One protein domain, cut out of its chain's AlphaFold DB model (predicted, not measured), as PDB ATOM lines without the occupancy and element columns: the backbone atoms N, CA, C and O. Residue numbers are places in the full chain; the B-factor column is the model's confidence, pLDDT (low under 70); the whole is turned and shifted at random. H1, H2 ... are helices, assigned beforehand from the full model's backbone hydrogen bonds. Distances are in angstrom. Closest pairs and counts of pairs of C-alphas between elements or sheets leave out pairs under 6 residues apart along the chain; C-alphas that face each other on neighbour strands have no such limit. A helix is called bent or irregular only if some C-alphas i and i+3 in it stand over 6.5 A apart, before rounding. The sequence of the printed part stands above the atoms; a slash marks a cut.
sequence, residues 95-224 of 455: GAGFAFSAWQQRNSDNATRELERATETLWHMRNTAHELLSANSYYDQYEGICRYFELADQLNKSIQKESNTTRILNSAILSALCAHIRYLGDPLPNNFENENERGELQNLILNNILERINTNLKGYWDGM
ATOM      1  N   GLY A  95     218.028 238.278 262.014       60.97
ATOM      2  CA  GLY A  95     217.737 238.470 263.437       60.97
ATOM      3  C   GLY A  95     218.003 237.217 264.279       60.97
ATOM      4  O   GLY A  95     218.592 237.318 265.354       60.97
ATOM      5  N   ALA A  96     217.650 236.033 263.770       57.03
ATOM      6  CA  ALA A  96     217.943 234.757 264.420       57.03
ATOM      7  C   ALA A  96     219.456 234.469 264.480       57.03
ATOM      8  O   ALA A  96     219.954 234.051 265.524       57.03
ATOM      9  N   GLY A  97     220.202 234.752 263.407       56.59
ATOM     10  CA  GLY A  97     221.663 234.610 263.372       56.59
ATOM     11  C   GLY A  97     222.384 235.541 264.354       56.59
ATOM     12  O   GLY A  97     223.313 235.117 265.049       56.59
ATOM     13  N   PHE A  98     221.924 236.788 264.491       69.31
ATOM     14  CA  PHE A  98     222.450 237.717 265.498       69.31
ATOM     15  C   PHE A  98     222.116 237.285 266.933       69.31
ATOM     16  O   PHE A  98     222.972 237.368 267.812       69.31
ATOM     17  N   ALA A  99     220.910 236.773 267.185       64.81
ATOM     18  CA  ALA A  99     220.542 236.266 268.507       64.81
ATOM     19  C   ALA A  99     221.357 235.020 268.899       64.81
ATOM     20  O   ALA A  99     221.819 234.921 270.035       64.81
ATOM     21  N   PHE A 100     221.578 234.093 267.963       57.81
ATOM     22  CA  PHE A 100     222.371 232.889 268.207       57.81
ATOM     23  C   PHE A 100     223.852 233.207 268.438       57.81
ATOM     24  O   PHE A 100     224.432 232.695 269.390       57.81
ATOM     25  N   SER A 101     224.451 234.101 267.645       65.12
ATOM     26  CA  SER A 101     225.844 234.533 267.853       65.12
ATOM     27  C   SER A 101     226.035 235.264 269.187       65.12
ATOM     28  O   SER A 101     226.984 234.966 269.909       65.12
ATOM     29  N   ALA A 102     225.098 236.135 269.581       68.88
ATOM     30  CA  ALA A 102     225.118 236.769 270.900       68.88
ATOM     31  C   ALA A 102     224.938 235.755 272.047       68.88
ATOM     32  O   ALA A 102     225.577 235.882 273.093       68.88
ATOM     33  N   TRP A 103     224.098 234.728 271.865       71.56
ATOM     34  CA  TRP A 103     223.951 233.635 272.831       71.56
ATOM     35  C   TRP A 103     225.225 232.790 272.931       71.56
ATOM     36  O   TRP A 103     225.672 232.517 274.043       71.56
ATOM     37  N   GLN A 104     225.849 232.436 271.803       65.12
ATOM     38  CA  GLN A 104     227.119 231.708 271.775       65.12
ATOM     39  C   GLN A 104     228.228 232.499 272.470       65.12
ATOM     40  O   GLN A 104     228.934 231.931 273.300       65.12
ATOM     41  N   GLN A 105     228.328 233.803 272.196       73.56
ATOM     42  CA  GLN A 105     229.295 234.688 272.843       73.56
ATOM     43  C   GLN A 105     229.048 234.787 274.352       73.56
ATOM     44  O   GLN A 105     229.968 234.642 275.147       73.56
ATOM     45  N   ARG A 106     227.794 234.956 274.787       73.38
ATOM     46  CA  ARG A 106     227.477 234.984 276.222       73.38
ATOM     47  C   ARG A 106     227.747 233.642 276.896       73.38
ATOM     48  O   ARG A 106     228.156 233.624 278.050       73.38
ATOM     49  N   ASN A 107     227.515 232.534 276.199       68.62
ATOM     50  CA  ASN A 107     227.806 231.203 276.708       68.62
ATOM     51  C   ASN A 107     229.321 230.979 276.851       68.62
ATOM     52  O   ASN A 107     229.753 230.474 277.884       68.62
ATOM     53  N   SER A 108     230.134 231.415 275.879       69.00
ATOM     54  CA  SER A 108     231.600 231.364 275.989       69.00
ATOM     55  C   SER A 108     232.140 232.299 277.073       69.00
ATOM     56  O   SER A 108     233.009 231.903 277.846       69.00
ATOM     57  N   ASP A 109     231.591 233.508 277.191       75.19
ATOM     58  CA  ASP A 109     231.969 234.474 278.230       75.19
ATOM     59  C   ASP A 109     231.550 233.991 279.628       75.19
ATOM     60  O   ASP A 109     232.213 234.262 280.627       75.19
ATOM     61  N   ASN A 110     230.436 233.260 279.728       73.38
ATOM     62  CA  ASN A 110     230.033 232.634 280.980       73.38
ATOM     63  C   ASN A 110     230.966 231.469 281.326       73.38
ATOM     64  O   ASN A 110     231.436 231.395 282.453       73.38
ATOM     65  N   ALA A 111     231.293 230.610 280.356       64.81
ATOM     66  CA  ALA A 111     232.214 229.493 280.558       64.81
ATOM     67  C   ALA A 111     233.618 229.951 280.995       64.81
ATOM     68  O   ALA A 111     234.199 229.358 281.899       64.81
ATOM     69  N   THR A 112     234.143 231.029 280.405       69.44
ATOM     70  CA  THR A 112     235.436 231.620 280.801       69.44
ATOM     71  C   THR A 112     235.396 232.200 282.211       69.44
ATOM     72  O   THR A 112     236.285 231.908 283.002       69.44
ATOM     73  N   ARG A 113     234.336 232.924 282.587       75.44
ATOM     74  CA  ARG A 113     234.170 233.427 283.964       75.44
ATOM     75  C   ARG A 113     234.021 232.319 285.002       75.44
ATOM     76  O   ARG A 113     234.538 232.459 286.105       75.44
ATOM     77  N   GLU A 114     233.306 231.240 284.687       71.50
ATOM     78  CA  GLU A 114     233.227 230.079 285.586       71.50
ATOM     79  C   GLU A 114     234.606 229.429 285.765       71.50
ATOM     80  O   GLU A 114     234.976 229.084 286.887       71.50
ATOM     81  N   LEU A 115     235.399 229.330 284.691       70.06
ATOM     82  CA  LEU A 115     236.772 228.830 284.751       70.06
ATOM     83  C   LEU A 115     237.690 229.745 285.578       70.06
ATOM     84  O   LEU A 115     238.457 229.250 286.401       70.06
ATOM     85  N   GLU A 116     237.603 231.065 285.397       70.62
ATOM     86  CA  GLU A 116     238.359 232.052 286.181       70.62
ATOM     87  C   GLU A 116     238.027 231.936 287.672       70.62
ATOM     88  O   GLU A 116     238.932 231.789 288.492       70.62
ATOM     89  N   ARG A 117     236.735 231.891 288.029       73.88
ATOM     90  CA  ARG A 117     236.305 231.709 289.426       73.88
ATOM     91  C   ARG A 117     236.781 230.386 290.008       73.88
ATOM     92  O   ARG A 117     237.269 230.372 291.131       73.88
ATOM     93  N   ALA A 118     236.659 229.289 289.259       67.75
ATOM     94  CA  ALA A 118     237.156 227.986 289.695       67.75
ATOM     95  C   ALA A 118     238.677 228.006 289.907       67.75
ATOM     96  O   ALA A 118     239.191 227.407 290.841       67.75
ATOM     97  N   THR A 119     239.413 228.735 289.072       70.25
ATOM     98  CA  THR A 119     240.864 228.878 289.217       70.25
ATOM     99  C   THR A 119     241.212 229.694 290.464       70.25
ATOM    100  O   THR A 119     242.070 229.288 291.248       70.25
ATOM    101  N   GLU A 120     240.528 230.813 290.703       74.25
ATOM    102  CA  GLU A 120     240.716 231.635 291.906       74.25
ATOM    103  C   GLU A 120     240.408 230.871 293.199       74.25
ATOM    104  O   GLU A 120     241.184 230.957 294.156       74.25
ATOM    105  N   THR A 121     239.324 230.090 293.236       76.38
ATOM    106  CA  THR A 121     238.981 229.283 294.418       76.38
ATOM    107  C   THR A 121     240.039 228.221 294.700       76.38
ATOM    108  O   THR A 121     240.435 228.058 295.856       76.38
ATOM    109  N   LEU A 122     240.569 227.561 293.665       74.06
ATOM    110  CA  LEU A 122     241.674 226.606 293.800       74.06
ATOM    111  C   LEU A 122     242.937 227.277 294.367       74.06
ATOM    112  O   LEU A 122     243.556 226.749 295.295       74.06
ATOM    113  N   TRP A 123     243.310 228.460 293.864       73.00
ATOM    114  CA  TRP A 123     244.452 229.217 294.394       73.00
ATOM    115  C   TRP A 123     244.250 229.626 295.851       73.00
ATOM    116  O   TRP A 123     245.192 229.540 296.644       73.00
ATOM    117  N   HIS A 124     243.040 230.050 296.213       76.69
ATOM    118  CA  HIS A 124     242.706 230.389 297.591       76.69
ATOM    119  C   HIS A 124     242.838 229.166 298.503       76.69
ATOM    120  O   HIS A 124     243.537 229.240 299.509       76.69
ATOM    121  N   MET A 125     242.249 228.024 298.129       74.56
ATOM    122  CA  MET A 125     242.364 226.774 298.891       74.56
ATOM    123  C   MET A 125     243.822 226.363 299.103       74.56
ATOM    124  O   MET A 125     244.206 226.023 300.220       74.56
ATOM    125  N   ARG A 126     244.649 226.454 298.055       79.31
ATOM    126  CA  ARG A 126     246.090 226.184 298.139       79.31
ATOM    127  C   ARG A 126     246.786 227.112 299.133       79.31
ATOM    128  O   ARG A 126     247.610 226.654 299.916       79.31
ATOM    129  N   ASN A 127     246.504 228.412 299.074       79.44
ATOM    130  CA  ASN A 127     247.153 229.396 299.941       79.44
ATOM    131  C   ASN A 127     246.763 229.194 301.405       79.44
ATOM    132  O   ASN A 127     247.647 229.182 302.254       79.44
ATOM    133  N   THR A 128     245.480 228.957 301.682       82.19
ATOM    134  CA  THR A 128     245.004 228.625 303.030       82.19
ATOM    135  C   THR A 128     245.650 227.340 303.543       82.19
ATOM    136  O   THR A 128     246.139 227.312 304.666       82.19
ATOM    137  N   ALA A 129     245.717 226.289 302.719       82.94
ATOM    138  CA  ALA A 129     246.391 225.049 303.100       82.94
ATOM    139  C   ALA A 129     247.873 225.289 303.431       82.94
ATOM    140  O   ALA A 129     248.374 224.781 304.425       82.94
ATOM    141  N   HIS A 130     248.567 226.099 302.628       79.69
ATOM    142  CA  HIS A 130     249.974 226.418 302.852       79.69
ATOM    143  C   HIS A 130     250.216 227.212 304.142       79.69
ATOM    144  O   HIS A 130     251.162 226.919 304.868       79.69
ATOM    145  N   GLU A 131     249.361 228.193 304.436       82.00
ATOM    146  CA  GLU A 131     249.406 228.964 305.683       82.00
ATOM    147  C   GLU A 131     249.251 228.042 306.900       82.00
ATOM    148  O   GLU A 131     250.073 228.083 307.814       82.00
ATOM    149  N   LEU A 132     248.282 227.128 306.842       88.12
ATOM    150  CA  LEU A 132     248.035 226.123 307.874       88.12
ATOM    151  C   LEU A 132     249.209 225.143 308.055       88.12
ATOM    152  O   LEU A 132     249.594 224.859 309.184       88.12
ATOM    153  N   LEU A 133     249.852 224.688 306.970       86.94
ATOM    154  CA  LEU A 133     251.057 223.843 307.060       86.94
ATOM    155  C   LEU A 133     252.250 224.551 307.719       86.94
ATOM    156  O   LEU A 133     253.139 223.889 308.251       86.94
ATOM    157  N   SER A 134     252.308 225.880 307.634       81.19
ATOM    158  CA  SER A 134     253.381 226.681 308.236       81.19
ATOM    159  C   SER A 134     253.122 227.048 309.699       81.19
ATOM    160  O   SER A 134     253.999 227.614 310.355       81.19
ATOM    161  N   ALA A 135     251.927 226.745 310.212       83.69
ATOM    162  CA  ALA A 135     251.556 227.031 311.584       83.69
ATOM    163  C   ALA A 135     252.274 226.098 312.566       83.69
ATOM    164  O   ALA A 135     252.553 224.933 312.282       83.69
ATOM    165  N   ASN A 136     252.520 226.599 313.774       82.81
ATOM    166  CA  ASN A 136     253.149 225.825 314.835       82.81
ATOM    167  C   ASN A 136     252.131 225.054 315.695       82.81
ATOM    168  O   ASN A 136     252.099 225.177 316.918       82.81
ATOM    169  N   SER A 137     251.225 224.338 315.044       86.75
ATOM    170  CA  SER A 137     250.123 223.641 315.697       86.75
ATOM    171  C   SER A 137     249.838 222.359 314.942       86.75
ATOM    172  O   SER A 137     249.657 222.383 313.724       86.75
ATOM    173  N   TYR A 138     249.758 221.248 315.674       88.94
ATOM    174  CA  TYR A 138     249.376 219.959 315.111       88.94
ATOM    175  C   TYR A 138     248.039 220.044 314.371       88.94
ATOM    176  O   TYR A 138     247.931 219.576 313.242       88.94
ATOM    177  N   TYR A 139     247.032 220.679 314.980       89.25
ATOM    178  CA  TYR A 139     245.688 220.767 314.408       89.25
ATOM    179  C   TYR A 139     245.656 221.592 313.123       89.25
ATOM    180  O   TYR A 139     244.998 221.193 312.163       89.25
ATOM    181  N   ASP A 140     246.398 222.699 313.084       89.62
ATOM    182  CA  ASP A 140     246.460 223.543 311.892       89.62
ATOM    183  C   ASP A 140     247.195 222.811 310.765       89.62
ATOM    184  O   ASP A 140     246.692 222.740 309.646       89.62
ATOM    185  N   GLN A 141     248.334 222.174 311.054       91.75
ATOM    186  CA  GLN A 141     249.059 221.385 310.056       91.75
ATOM    187  C   GLN A 141     248.222 220.204 309.552       91.75
ATOM    188  O   GLN A 141     248.149 219.980 308.343       91.75
ATOM    189  N   TYR A 142     247.523 219.496 310.445       92.81
ATOM    190  CA  TYR A 142     246.564 218.448 310.089       92.81
ATOM    191  C   TYR A 142     245.500 218.978 309.119       92.81
ATOM    192  O   TYR A 142     245.271 218.391 308.059       92.81
ATOM    193  N   GLU A 143     244.883 220.120 309.436       89.38
ATOM    194  CA  GLU A 143     243.887 220.754 308.571       89.38
ATOM    195  C   GLU A 143     244.489 221.160 307.216       89.38
ATOM    196  O   GLU A 143     243.885 220.914 306.168       89.38
ATOM    197  N   GLY A 144     245.698 221.723 307.209       90.25
ATOM    198  CA  GLY A 144     246.431 222.069 305.993       90.25
ATOM    199  C   GLY A 144     246.679 220.855 305.094       90.25
ATOM    200  O   GLY A 144     246.433 220.919 303.884       90.25
ATOM    201  N   ILE A 145     247.088 219.725 305.676       93.81
ATOM    202  CA  ILE A 145     247.275 218.448 304.970       93.81
ATOM    203  C   ILE A 145     245.948 217.976 304.369       93.81
ATOM    204  O   ILE A 145     245.884 217.673 303.172       93.81
ATOM    205  N   CYS A 146     244.873 217.949 305.164       92.62
ATOM    206  CA  CYS A 146     243.544 217.563 304.693       92.62
ATOM    207  C   CYS A 146     243.083 218.434 303.522       92.62
ATOM    208  O   CYS A 146     242.631 217.898 302.511       92.62
ATOM    209  N   ARG A 147     243.271 219.756 303.593       90.12
ATOM    210  CA  ARG A 147     242.901 220.684 302.512       90.12
ATOM    211  C   ARG A 147     243.666 220.423 301.216       90.12
ATOM    212  O   ARG A 147     243.076 220.522 300.141       90.12
ATOM    213  N   TYR A 148     244.947 220.057 301.284       92.88
ATOM    214  CA  TYR A 148     245.704 219.645 300.096       92.88
ATOM    215  C   TYR A 148     245.144 218.365 299.463       92.88
ATOM    216  O   TYR A 148     245.054 218.281 298.235       92.88
ATOM    217  N   PHE A 149     244.727 217.390 300.270       93.50
ATOM    218  CA  PHE A 149     244.090 216.176 299.756       93.50
ATOM    219  C   PHE A 149     242.679 216.423 299.221       93.50
ATOM    220  O   PHE A 149     242.341 215.888 298.169       93.50
ATOM    221  N   GLU A 150     241.880 217.269 299.870       90.75
ATOM    222  CA  GLU A 150     240.575 217.701 299.357       90.75
ATOM    223  C   GLU A 150     240.715 218.413 298.012       90.75
ATOM    224  O   GLU A 150     239.943 218.151 297.092       90.75
ATOM    225  N   LEU A 151     241.723 219.281 297.881       88.81
ATOM    226  CA  LEU A 151     242.058 219.953 296.631       88.81
ATOM    227  C   LEU A 151     242.403 218.932 295.539       88.81
ATOM    228  O   LEU A 151     241.846 218.998 294.445       88.81
ATOM    229  N   ALA A 152     243.264 217.957 295.842       89.88
ATOM    230  CA  ALA A 152     243.595 216.879 294.912       89.88
ATOM    231  C   ALA A 152     242.350 216.066 294.520       89.88
ATOM    232  O   ALA A 152     242.105 215.828 293.338       89.88
ATOM    233  N   ASP A 153     241.504 215.694 295.477       89.88
ATOM    234  CA  ASP A 153     240.287 214.932 295.199       89.88
ATOM    235  C   ASP A 153     239.286 215.742 294.354       89.88
ATOM    236  O   ASP A 153     238.621 215.179 293.487       89.88
ATOM    237  N   GLN A 154     239.185 217.061 294.547       85.62
ATOM    238  CA  GLN A 154     238.353 217.935 293.711       85.62
ATOM    239  C   GLN A 154     238.885 218.044 292.278       85.62
ATOM    240  O   GLN A 154     238.103 217.912 291.335       85.62
ATOM    241  N   LEU A 155     240.200 218.214 292.109       84.12
ATOM    242  CA  LEU A 155     240.845 218.283 290.792       84.12
ATOM    243  C   LEU A 155     240.621 217.012 289.966       84.12
ATOM    244  O   LEU A 155     240.466 217.088 288.749       84.12
ATOM    245  N   ASN A 156     240.576 215.852 290.623       86.06
ATOM    246  CA  ASN A 156     240.434 214.557 289.956       86.06
ATOM    247  C   ASN A 156     238.975 214.051 289.899       86.06
ATOM    248  O   ASN A 156     238.701 213.039 289.256       86.06
ATOM    249  N   LYS A 157     238.009 214.764 290.504       80.62
ATOM    250  CA  LYS A 157     236.563 214.478 290.374       80.62
ATOM    251  C   LYS A 157     235.972 214.929 289.037       80.62
ATOM    252  O   LYS A 157     234.948 214.388 288.619       80.62
ATOM    253  N   SER A 158     236.564 215.917 288.358       62.03
ATOM    254  CA  SER A 158     236.051 216.372 287.064       62.03
ATOM    255  C   SER A 158     236.440 215.381 285.964       62.03
ATOM    256  O   SER A 158     237.543 215.421 285.431       62.03
ATOM    257  N   ILE A 159     235.502 214.504 285.599       45.62
ATOM    258  CA  ILE A 159     235.618 213.433 284.585       45.62
ATOM    259  C   ILE A 159     236.048 213.942 283.184       45.62
ATOM    260  O   ILE A 159     236.383 213.157 282.296       45.62
ATOM    261  N   GLN A 160     236.084 215.256 282.945       49.12
ATOM    262  CA  GLN A 160     236.478 215.822 281.656       49.12
ATOM    263  C   GLN A 160     237.996 216.009 281.543       49.12
ATOM    264  O   GLN A 160     238.513 217.103 281.722       49.12
ATOM    265  N   LYS A 161     238.642 214.911 281.130       53.50
ATOM    266  CA  LYS A 161     239.973 214.807 280.508       53.50
ATOM    267  C   LYS A 161     241.142 215.243 281.400       53.50
ATOM    268  O   LYS A 161     241.288 216.408 281.748       53.50
ATOM    269  N   GLU A 162     242.029 214.289 281.680       57.50
ATOM    270  CA  GLU A 162     243.369 214.549 282.208       57.50
ATOM    271  C   GLU A 162     244.029 215.644 281.355       57.50
ATOM    272  O   GLU A 162     244.350 215.448 280.180       57.50
ATOM    273  N   SER A 163     244.126 216.845 281.920       71.12
ATOM    274  CA  SER A 163     244.760 217.986 281.276       71.12
ATOM    275  C   SER A 163     246.185 218.120 281.800       71.12
ATOM    276  O   SER A 163     246.481 217.733 282.937       71.12
ATOM    277  N   ASN A 164     247.071 218.721 281.004       74.00
ATOM    278  CA  ASN A 164     248.409 219.076 281.483       74.00
ATOM    279  C   ASN A 164     248.323 219.918 282.769       74.00
ATOM    280  O   ASN A 164     249.103 219.704 283.690       74.00
ATOM    281  N   THR A 165     247.318 220.792 282.885       75.44
ATOM    282  CA  THR A 165     247.052 221.601 284.080       75.44
ATOM    283  C   THR A 165     246.739 220.747 285.310       75.44
ATOM    284  O   THR A 165     247.332 220.963 286.364       75.44
ATOM    285  N   THR A 166     245.869 219.739 285.188       81.94
ATOM    286  CA  THR A 166     245.539 218.816 286.291       81.94
ATOM    287  C   THR A 166     246.785 218.080 286.776       81.94
ATOM    288  O   THR A 166     247.025 217.992 287.979       81.94
ATOM    289  N   ARG A 167     247.627 217.611 285.846       82.81
ATOM    290  CA  ARG A 167     248.902 216.957 286.178       82.81
ATOM    291  C   ARG A 167     249.874 217.901 286.882       82.81
ATOM    292  O   ARG A 167     250.465 217.507 287.882       82.81
ATOM    293  N   ILE A 168     250.020 219.136 286.394       81.56
ATOM    294  CA  ILE A 168     250.884 220.160 287.005       81.56
ATOM    295  C   ILE A 168     250.421 220.468 288.433       81.56
ATOM    296  O   ILE A 168     251.238 220.494 289.353       81.56
ATOM    297  N   LEU A 169     249.115 220.651 288.641       84.81
ATOM    298  CA  LEU A 169     248.554 220.935 289.962       84.81
ATOM    299  C   LEU A 169     248.724 219.752 290.920       84.81
ATOM    300  O   LEU A 169     249.202 219.945 292.034       84.81
ATOM    301  N   ASN A 170     248.413 218.531 290.479       90.00
ATOM    302  CA  ASN A 170     248.656 217.314 291.259       90.00
ATOM    303  C   ASN A 170     250.137 217.180 291.647       90.00
ATOM    304  O   ASN A 170     250.447 216.933 292.810       90.00
ATOM    305  N   SER A 171     251.055 217.419 290.705       87.19
ATOM    306  CA  SER A 171     252.498 217.398 290.962       87.19
ATOM    307  C   SER A 171     252.925 218.466 291.975       87.19
ATOM    308  O   SER A 171     253.746 218.184 292.850       87.19
ATOM    309  N   ALA A 172     252.344 219.667 291.921       84.00
ATOM    310  CA  ALA A 172     252.619 220.731 292.883       84.00
ATOM    311  C   ALA A 172     252.107 220.389 294.294       84.00
ATOM    312  O   ALA A 172     252.831 220.605 295.268       84.00
ATOM    313  N   ILE A 173     250.900 219.824 294.406       90.38
ATOM    314  CA  ILE A 173     250.331 219.343 295.677       90.38
ATOM    315  C   ILE A 173     251.233 218.263 296.271       90.38
ATOM    316  O   ILE A 173     251.675 218.376 297.412       90.38
ATOM    317  N   LEU A 174     251.560 217.249 295.474       92.31
ATOM    318  CA  LEU A 174     252.418 216.152 295.888       92.31
ATOM    319  C   LEU A 174     253.803 216.646 296.326       92.31
ATOM    320  O   LEU A 174     254.308 216.225 297.364       92.31
ATOM    321  N   SER A 175     254.398 217.576 295.575       88.44
ATOM    322  CA  SER A 175     255.694 218.176 295.914       88.44
ATOM    323  C   SER A 175     255.645 218.933 297.241       88.44
ATOM    324  O   SER A 175     256.571 218.808 298.042       88.44
ATOM    325  N   ALA A 176     254.573 219.693 297.496       88.38
ATOM    326  CA  ALA A 176     254.377 220.402 298.758       88.38
ATOM    327  C   ALA A 176     254.243 219.428 299.938       88.38
ATOM    328  O   ALA A 176     254.909 219.603 300.955       88.38
ATOM    329  N   LEU A 177     253.454 218.364 299.776       94.62
ATOM    330  CA  LEU A 177     253.270 217.329 300.793       94.62
ATOM    331  C   LEU A 177     254.564 216.555 301.077       94.62
ATOM    332  O   LEU A 177     254.914 216.349 302.235       94.62
ATOM    333  N   CYS A 178     255.327 216.190 300.043       93.12
ATOM    334  CA  CYS A 178     256.628 215.540 300.210       93.12
ATOM    335  C   CYS A 178     257.651 216.462 300.892       93.12
ATOM    336  O   CYS A 178     258.462 216.017 301.702       93.12
ATOM    337  N   ALA A 179     257.647 217.759 300.568       87.88
ATOM    338  CA  ALA A 179     258.475 218.743 301.264       87.88
ATOM    339  C   ALA A 179     258.072 218.870 302.739       87.88
ATOM    340  O   ALA A 179     258.939 218.970 303.604       87.88
ATOM    341  N   HIS A 180     256.775 218.802 303.033       91.50
ATOM    342  CA  HIS A 180     256.284 218.856 304.401       91.50
ATOM    343  C   HIS A 180     256.616 217.583 305.198       91.50
ATOM    344  O   HIS A 180     257.026 217.698 306.345       91.50
ATOM    345  N   ILE A 181     256.577 216.386 304.592       93.94
ATOM    346  CA  ILE A 181     257.087 215.158 305.236       93.94
ATOM    347  C   ILE A 181     258.546 215.341 305.686       93.94
ATOM    348  O   ILE A 181     258.875 214.992 306.818       93.94
ATOM    349  N   ARG A 182     259.406 215.920 304.834       91.00
ATOM    350  CA  ARG A 182     260.804 216.218 305.200       91.00
ATOM    351  C   ARG A 182     260.895 217.187 306.369       91.00
ATOM    352  O   ARG A 182     261.649 216.933 307.295       91.00
ATOM    353  N   TYR A 183     260.112 218.266 306.333       87.69
ATOM    354  CA  TYR A 183     260.037 219.230 307.432       87.69
ATOM    355  C   TYR A 183     259.651 218.558 308.756       87.69
ATOM    356  O   TYR A 183     260.288 218.802 309.771       87.69
ATOM    357  N   LEU A 184     258.663 217.661 308.739       90.69
ATOM    358  CA  LEU A 184     258.241 216.908 309.924       90.69
ATOM    359  C   LEU A 184     259.306 215.913 310.418       90.69
ATOM    360  O   LEU A 184     259.295 215.547 311.588       90.69
ATOM    361  N   GLY A 185     260.201 215.460 309.539       89.50
ATOM    362  CA  GLY A 185     261.315 214.578 309.894       89.50
ATOM    363  C   GLY A 185     262.537 215.315 310.442       89.50
ATOM    364  O   GLY A 185     263.404 214.683 311.038       89.50
ATOM    365  N   ASP A 186     262.626 216.634 310.255       85.81
ATOM    366  CA  ASP A 186     263.707 217.438 310.823       85.81
ATOM    367  C   ASP A 186     263.628 217.364 312.363       85.81
ATOM    368  O   ASP A 186     262.540 217.546 312.915       85.81
ATOM    369  N   PRO A 187     264.728 217.063 313.084       73.19
ATOM    370  CA  PRO A 187     264.722 217.009 314.546       73.19
ATOM    371  C   PRO A 187     264.395 218.359 315.198       73.19
ATOM    372  O   PRO A 187     263.851 218.368 316.305       73.19
ATOM    373  N   LEU A 188     264.662 219.483 314.520       70.12
ATOM    374  CA  LEU A 188     264.439 220.844 315.026       70.12
ATOM    375  C   LEU A 188     263.586 221.683 314.054       70.12
ATOM    376  O   LEU A 188     264.020 222.746 313.599       70.12
ATOM    377  N   PRO A 189     262.357 221.256 313.722       65.56
ATOM    378  CA  PRO A 189     261.488 222.050 312.883       65.56
ATOM    379  C   PRO A 189     261.034 223.249 313.710       65.56
ATOM    380  O   PRO A 189     260.613 223.100 314.858       65.56
ATOM    381  N   ASN A 190     261.167 224.446 313.140       60.09
ATOM    382  CA  ASN A 190     260.918 225.713 313.825       60.09
ATOM    383  C   ASN A 190     259.635 225.664 314.678       60.09
ATOM    384  O   ASN A 190     258.525 225.750 314.157       60.09
ATOM    385  N   ASN A 191     259.826 225.591 315.997       63.47
ATOM    386  CA  ASN A 191     258.811 225.620 317.049       63.47
ATOM    387  C   ASN A 191     257.903 224.368 317.203       63.47
ATOM    388  O   ASN A 191     257.139 224.337 318.172       63.47
ATOM    389  N   PHE A 192     257.986 223.340 316.339       73.88
ATOM    390  CA  PHE A 192     257.096 222.157 316.367       73.88
ATOM    391  C   PHE A 192     257.811 220.897 316.894       73.88
ATOM    392  O   PHE A 192     258.174 219.987 316.153       73.88
ATOM    393  N   GLU A 193     258.073 220.853 318.198       75.06
ATOM    394  CA  GLU A 193     259.044 219.910 318.784       75.06
ATOM    395  C   GLU A 193     258.510 218.490 319.049       75.06
ATOM    396  O   GLU A 193     259.302 217.566 319.230       75.06
ATOM    397  N   ASN A 194     257.189 218.278 319.075       87.50
ATOM    398  CA  ASN A 194     256.622 216.985 319.461       87.50
ATOM    399  C   ASN A 194     256.791 215.927 318.354       87.50
ATOM    400  O   ASN A 194     256.022 215.871 317.395       87.50
ATOM    401  N   GLU A 195     257.781 215.047 318.516       89.62
ATOM    402  CA  GLU A 195     258.107 213.983 317.560       89.62
ATOM    403  C   GLU A 195     256.931 213.039 317.263       89.62
ATOM    404  O   GLU A 195     256.742 212.652 316.110       89.62
ATOM    405  N   ASN A 196     256.104 212.720 318.264       90.81
ATOM    406  CA  ASN A 196     254.952 211.835 318.075       90.81
ATOM    407  C   ASN A 196     253.906 212.480 317.159       90.81
ATOM    408  O   ASN A 196     253.431 211.849 316.217       90.81
ATOM    409  N   GLU A 197     253.588 213.755 317.398       92.06
ATOM    410  CA  GLU A 197     252.671 214.527 316.552       92.06
ATOM    411  C   GLU A 197     253.213 214.650 315.122       92.06
ATOM    412  O   GLU A 197     252.474 214.456 314.155       92.06
ATOM    413  N   ARG A 198     254.522 214.886 314.962       92.25
ATOM    414  CA  ARG A 198     255.174 214.883 313.642       92.25
ATOM    415  C   ARG A 198     255.049 213.534 312.937       92.25
ATOM    416  O   ARG A 198     254.743 213.503 311.744       92.25
ATOM    417  N   GLY A 199     255.252 212.435 313.660       92.69
ATOM    418  CA  GLY A 199     255.076 211.076 313.150       92.69
ATOM    419  C   GLY A 199     253.644 210.801 312.693       92.69
ATOM    420  O   GLY A 199     253.441 210.263 311.605       92.69
ATOM    421  N   GLU A 200     252.639 211.240 313.454       94.31
ATOM    422  CA  GLU A 200     251.227 211.118 313.065       94.31
ATOM    423  C   GLU A 200     250.901 211.893 311.782       94.31
ATOM    424  O   GLU A 200     250.231 211.363 310.889       94.31
ATOM    425  N   LEU A 201     251.408 213.122 311.648       94.31
ATOM    426  CA  LEU A 201     251.229 213.921 310.435       94.31
ATOM    427  C   LEU A 201     251.953 213.289 309.235       94.31
ATOM    428  O   LEU A 201     251.367 213.191 308.154       94.31
ATOM    429  N   GLN A 202     253.180 212.781 309.409       96.00
ATOM    430  CA  GLN A 202     253.874 212.024 308.357       96.00
ATOM    431  C   GLN A 202     253.061 210.801 307.924       96.00
ATOM    432  O   GLN A 202     252.904 210.568 306.724       96.00
ATOM    433  N   ASN A 203     252.511 210.047 308.880       95.62
ATOM    434  CA  ASN A 203     251.688 208.871 308.613       95.62
ATOM    435  C   ASN A 203     250.439 209.231 307.796       95.62
ATOM    436  O   ASN A 203     250.120 208.561 306.811       95.62
ATOM    437  N   LEU A 204     249.753 210.315 308.174       95.94
ATOM    438  CA  LEU A 204     248.588 210.822 307.455       95.94
ATOM    439  C   LEU A 204     248.931 211.137 305.997       95.94
ATOM    440  O   LEU A 204     248.215 210.699 305.091       95.94
ATOM    441  N   ILE A 205     250.017 211.879 305.768       95.94
ATOM    442  CA  ILE A 205     250.430 212.277 304.419       95.94
ATOM    443  C   ILE A 205     250.837 211.047 303.610       95.94
ATOM    444  O   ILE A 205     250.352 210.863 302.492       95.94
ATOM    445  N   LEU A 206     251.697 210.197 304.172       95.94
ATOM    446  CA  LEU A 206     252.246 209.038 303.482       95.94
ATOM    447  C   LEU A 206     251.139 208.071 303.061       95.94
ATOM    448  O   LEU A 206     251.055 207.738 301.882       95.94
ATOM    449  N   ASN A 207     250.235 207.691 303.968       94.94
ATOM    450  CA  ASN A 207     249.139 206.776 303.639       94.94
ATOM    451  C   ASN A 207     248.233 207.340 302.539       94.94
ATOM    452  O   ASN A 207     247.848 206.619 301.620       94.94
ATOM    453  N   ASN A 208     247.938 208.641 302.582       95.81
ATOM    454  CA  ASN A 208     247.115 209.281 301.560       95.81
ATOM    455  C   ASN A 208     247.826 209.400 300.202       95.81
ATOM    456  O   ASN A 208     247.149 209.305 299.176       95.81
ATOM    457  N   ILE A 209     249.151 209.598 300.171       96.00
ATOM    458  CA  ILE A 209     249.950 209.537 298.935       96.00
ATOM    459  C   ILE A 209     249.933 208.112 298.379       96.00
ATOM    460  O   ILE A 209     249.606 207.921 297.208       96.00
ATOM    461  N   LEU A 210     250.227 207.118 299.219       94.44
ATOM    462  CA  LEU A 210     250.289 205.709 298.833       94.44
ATOM    463  C   LEU A 210     248.953 205.199 298.274       94.44
ATOM    464  O   LEU A 210     248.935 204.503 297.262       94.44
ATOM    465  N   GLU A 211     247.829 205.605 298.868       94.06
ATOM    466  CA  GLU A 211     246.480 205.302 298.369       94.06
ATOM    467  C   GLU A 211     246.236 205.864 296.954       94.06
ATOM    468  O   GLU A 211     245.574 205.236 296.126       94.06
ATOM    469  N   ARG A 212     246.769 207.057 296.666       94.56
ATOM    470  CA  ARG A 212     246.542 207.796 295.412       94.56
ATOM    471  C   ARG A 212     247.456 207.370 294.274       94.56
ATOM    472  O   ARG A 212     247.047 207.484 293.121       94.56
ATOM    473  N   ILE A 213     248.647 206.861 294.578       94.94
ATOM    474  CA  ILE A 213     249.540 206.263 293.575       94.94
ATOM    475  C   ILE A 213     249.220 204.792 293.300       94.94
ATOM    476  O   ILE A 213     249.583 204.285 292.245       94.94
ATOM    477  N   ASN A 214     248.564 204.097 294.236       93.69
ATOM    478  CA  ASN A 214     248.226 202.691 294.059       93.69
ATOM    479  C   ASN A 214     247.113 202.542 293.012       93.69
ATOM    480  O   ASN A 214     245.986 203.003 293.220       93.69
ATOM    481  N   THR A 215     247.418 201.859 291.909       91.44
ATOM    482  CA  THR A 215     246.499 201.598 290.791       91.44
ATOM    483  C   THR A 215     245.276 200.786 291.227       91.44
ATOM    484  O   THR A 215     244.202 200.929 290.648       91.44
ATOM    485  N   ASN A 216     245.411 199.948 292.261       87.75
ATOM    486  CA  ASN A 216     244.313 199.140 292.798       87.75
ATOM    487  C   ASN A 216     243.369 199.941 293.717       87.75
ATOM    488  O   ASN A 216     242.346 199.408 294.143       87.75
ATOM    489  N   LEU A 217     243.728 201.185 294.066       88.31
ATOM    490  CA  LEU A 217     242.969 202.069 294.955       88.31
ATOM    491  C   LEU A 217     242.482 203.307 294.184       88.31
ATOM    492  O   LEU A 217     241.657 203.176 293.283       88.31
ATOM    493  N   LYS A 218     242.945 204.519 294.530       88.88
ATOM    494  CA  LYS A 218     242.517 205.758 293.854       88.88
ATOM    495  C   LYS A 218     243.233 205.974 292.519       88.88
ATOM    496  O   LYS A 218     242.625 206.519 291.603       88.88
ATOM    497  N   GLY A 219     244.508 205.595 292.422       89.44
ATOM    498  CA  GLY A 219     245.291 205.523 291.180       89.44
ATOM    499  C   GLY A 219     245.519 206.816 290.380       89.44
ATOM    500  O   GLY A 219     246.271 206.787 289.413       89.44
ATOM    501  N   TYR A 220     244.924 207.959 290.729       90.00
ATOM    502  CA  TYR A 220     245.031 209.179 289.913       90.00
ATOM    503  C   TYR A 220     246.395 209.894 290.011       90.00
ATOM    504  O   TYR A 220     246.663 210.813 289.236       90.00
ATOM    505  N   TRP A 221     247.257 209.502 290.957       93.44
ATOM    506  CA  TRP A 221     248.671 209.901 291.002       93.44
ATOM    507  C   TRP A 221     249.610 208.806 290.486       93.44
ATOM    508  O   TRP A 221     250.828 208.968 290.563       93.44
ATOM    509  N   ASP A 222     249.079 207.701 289.958       93.88
ATOM    510  CA  ASP A 222     249.914 206.626 289.437       93.88
ATOM    511  C   ASP A 222     250.778 207.104 288.256       93.88
ATOM    512  O   ASP A 222     250.320 207.818 287.362       93.88
ATOM    513  N   GLY A 223     252.059 206.735 288.269       91.75
ATOM    514  CA  GLY A 223     253.060 207.183 287.300       91.75
ATOM    515  C   GLY A 223     253.697 208.543 287.611       91.75
ATOM    516  O   GLY A 223     254.565 208.984 286.855       91.75
ATOM    517  N   MET A 224     253.322 209.216 288.704       92.56
ATOM    518  CA  MET A 224     254.027 210.417 289.168       92.56
ATOM    519  C   MET A 224     255.297 210.040 289.948       92.56
ATOM    520  O   MET A 224     255.354 209.014 290.618       92.56
TER     521      MET A 224
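This is residues 95 to 224 of the 455 residues of an uncharacterized protein of Actinomyces sp. ICM47 (UniProt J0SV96). Three helices, H2, H3 and H4, make a compact up-and-down bundle with their centres in a triangle, and a much longer helix, H1, packs on H2 with its last third while the rest of it sticks out as a straight arm. That arm, residues 95 to 121, makes the length of the whole, and the body without it is far shorter. The printed part has 130 residues with four named helices, in the order H1, H2, H3, H4 along the chain, and no named strand; the class is all helix. The whole is loose, with a radius of gyration of the C-alphas of 19.4 A, and the C-alphas span 72 by 33 by 18 A.

The printed part begins with H1, residues 95 to 133, the longest helix, which runs 56.8 A from C-alpha 95 at (217.737, 238.470, 263.437) to C-alpha 133 at (251.057, 223.843, 307.060). H2 follows after a tight link of 4 residues and holds residues 138 to 157, 28.4 A from first to last C-alpha. A short link of 6 residues leads to H3, residues 164 to 185, which is 31.5 A long. Another short link, of 9 residues, leads to H4, residues 195 to 213, which is 26.6 A long and ends with C-alpha 213 at (249.540, 206.263, 293.575). Residues 214 to 224 follow H4 with no named element. No helix is bent or irregular.

H1 touches H2 with residues 122 to 133 alone; their closest C-alphas are those of Ala 129 and Gly 144, 4.2 A apart. The two run opposite ways at a shallow tilt of 27 degrees and form a helical hairpin. H2 is the hub, touching the three other helices. H2 and H3 touch, with the closest C-alphas those of Ala 152 and Asn 170, 6.3 A apart. They form a helical hairpin too, running opposite ways at a shallow tilt of 20 degrees. H3 and H4 form the third helical hairpin, and their closest C-alphas, those of Leu 184 and Arg 198, are 5.2 A apart. These two touch and run opposite ways at a shallow tilt of 25 degrees. H4 also touches H2, where the C-alphas of Tyr 142 and Leu 201 are the closest, 6.5 A apart. H2 and H4 run the same way at a shallow tilt of 5 degrees. H2, H3 and H4 are a bundle, three helices that run alongside one another at shallow tilts, and it is up and down, each helix running against the one before it in the chain. H1 and H3 are close but not clearly touching, with the C-alphas of Leu 133 and His 180 the closest at 7.7 A. H1 and H4 are apart. In H1, H2, H3 and H4 every backbone O i to N i+4 pair is within hydrogen-bond range.

The outline is a rod, and the two C-alphas farthest apart, those of Gly 95 and Pro 187, are 72.7 A from each other. Residues 95 to 121, which belong to H1, stand free. The body without them has 103 residues, spans 43 by 30 by 17 A and has a radius of gyration of 13.9 A. The C-alphas of Gly 95 and Met 224, the first and last printed, are 52.6 A apart. The printed part has no cut, and no link between its helices is long. The mean pLDDT of the printed part is 81.9. The 22 residues under 70 are residues 95 to 102, 104, 107 to 108, 111 to 112 and 118 in H1, residues 158 to 162 between H2 and H3, and residues 189 to 191 between H3 and H4. H4 has a mean pLDDT of 94 and H1 one of 72.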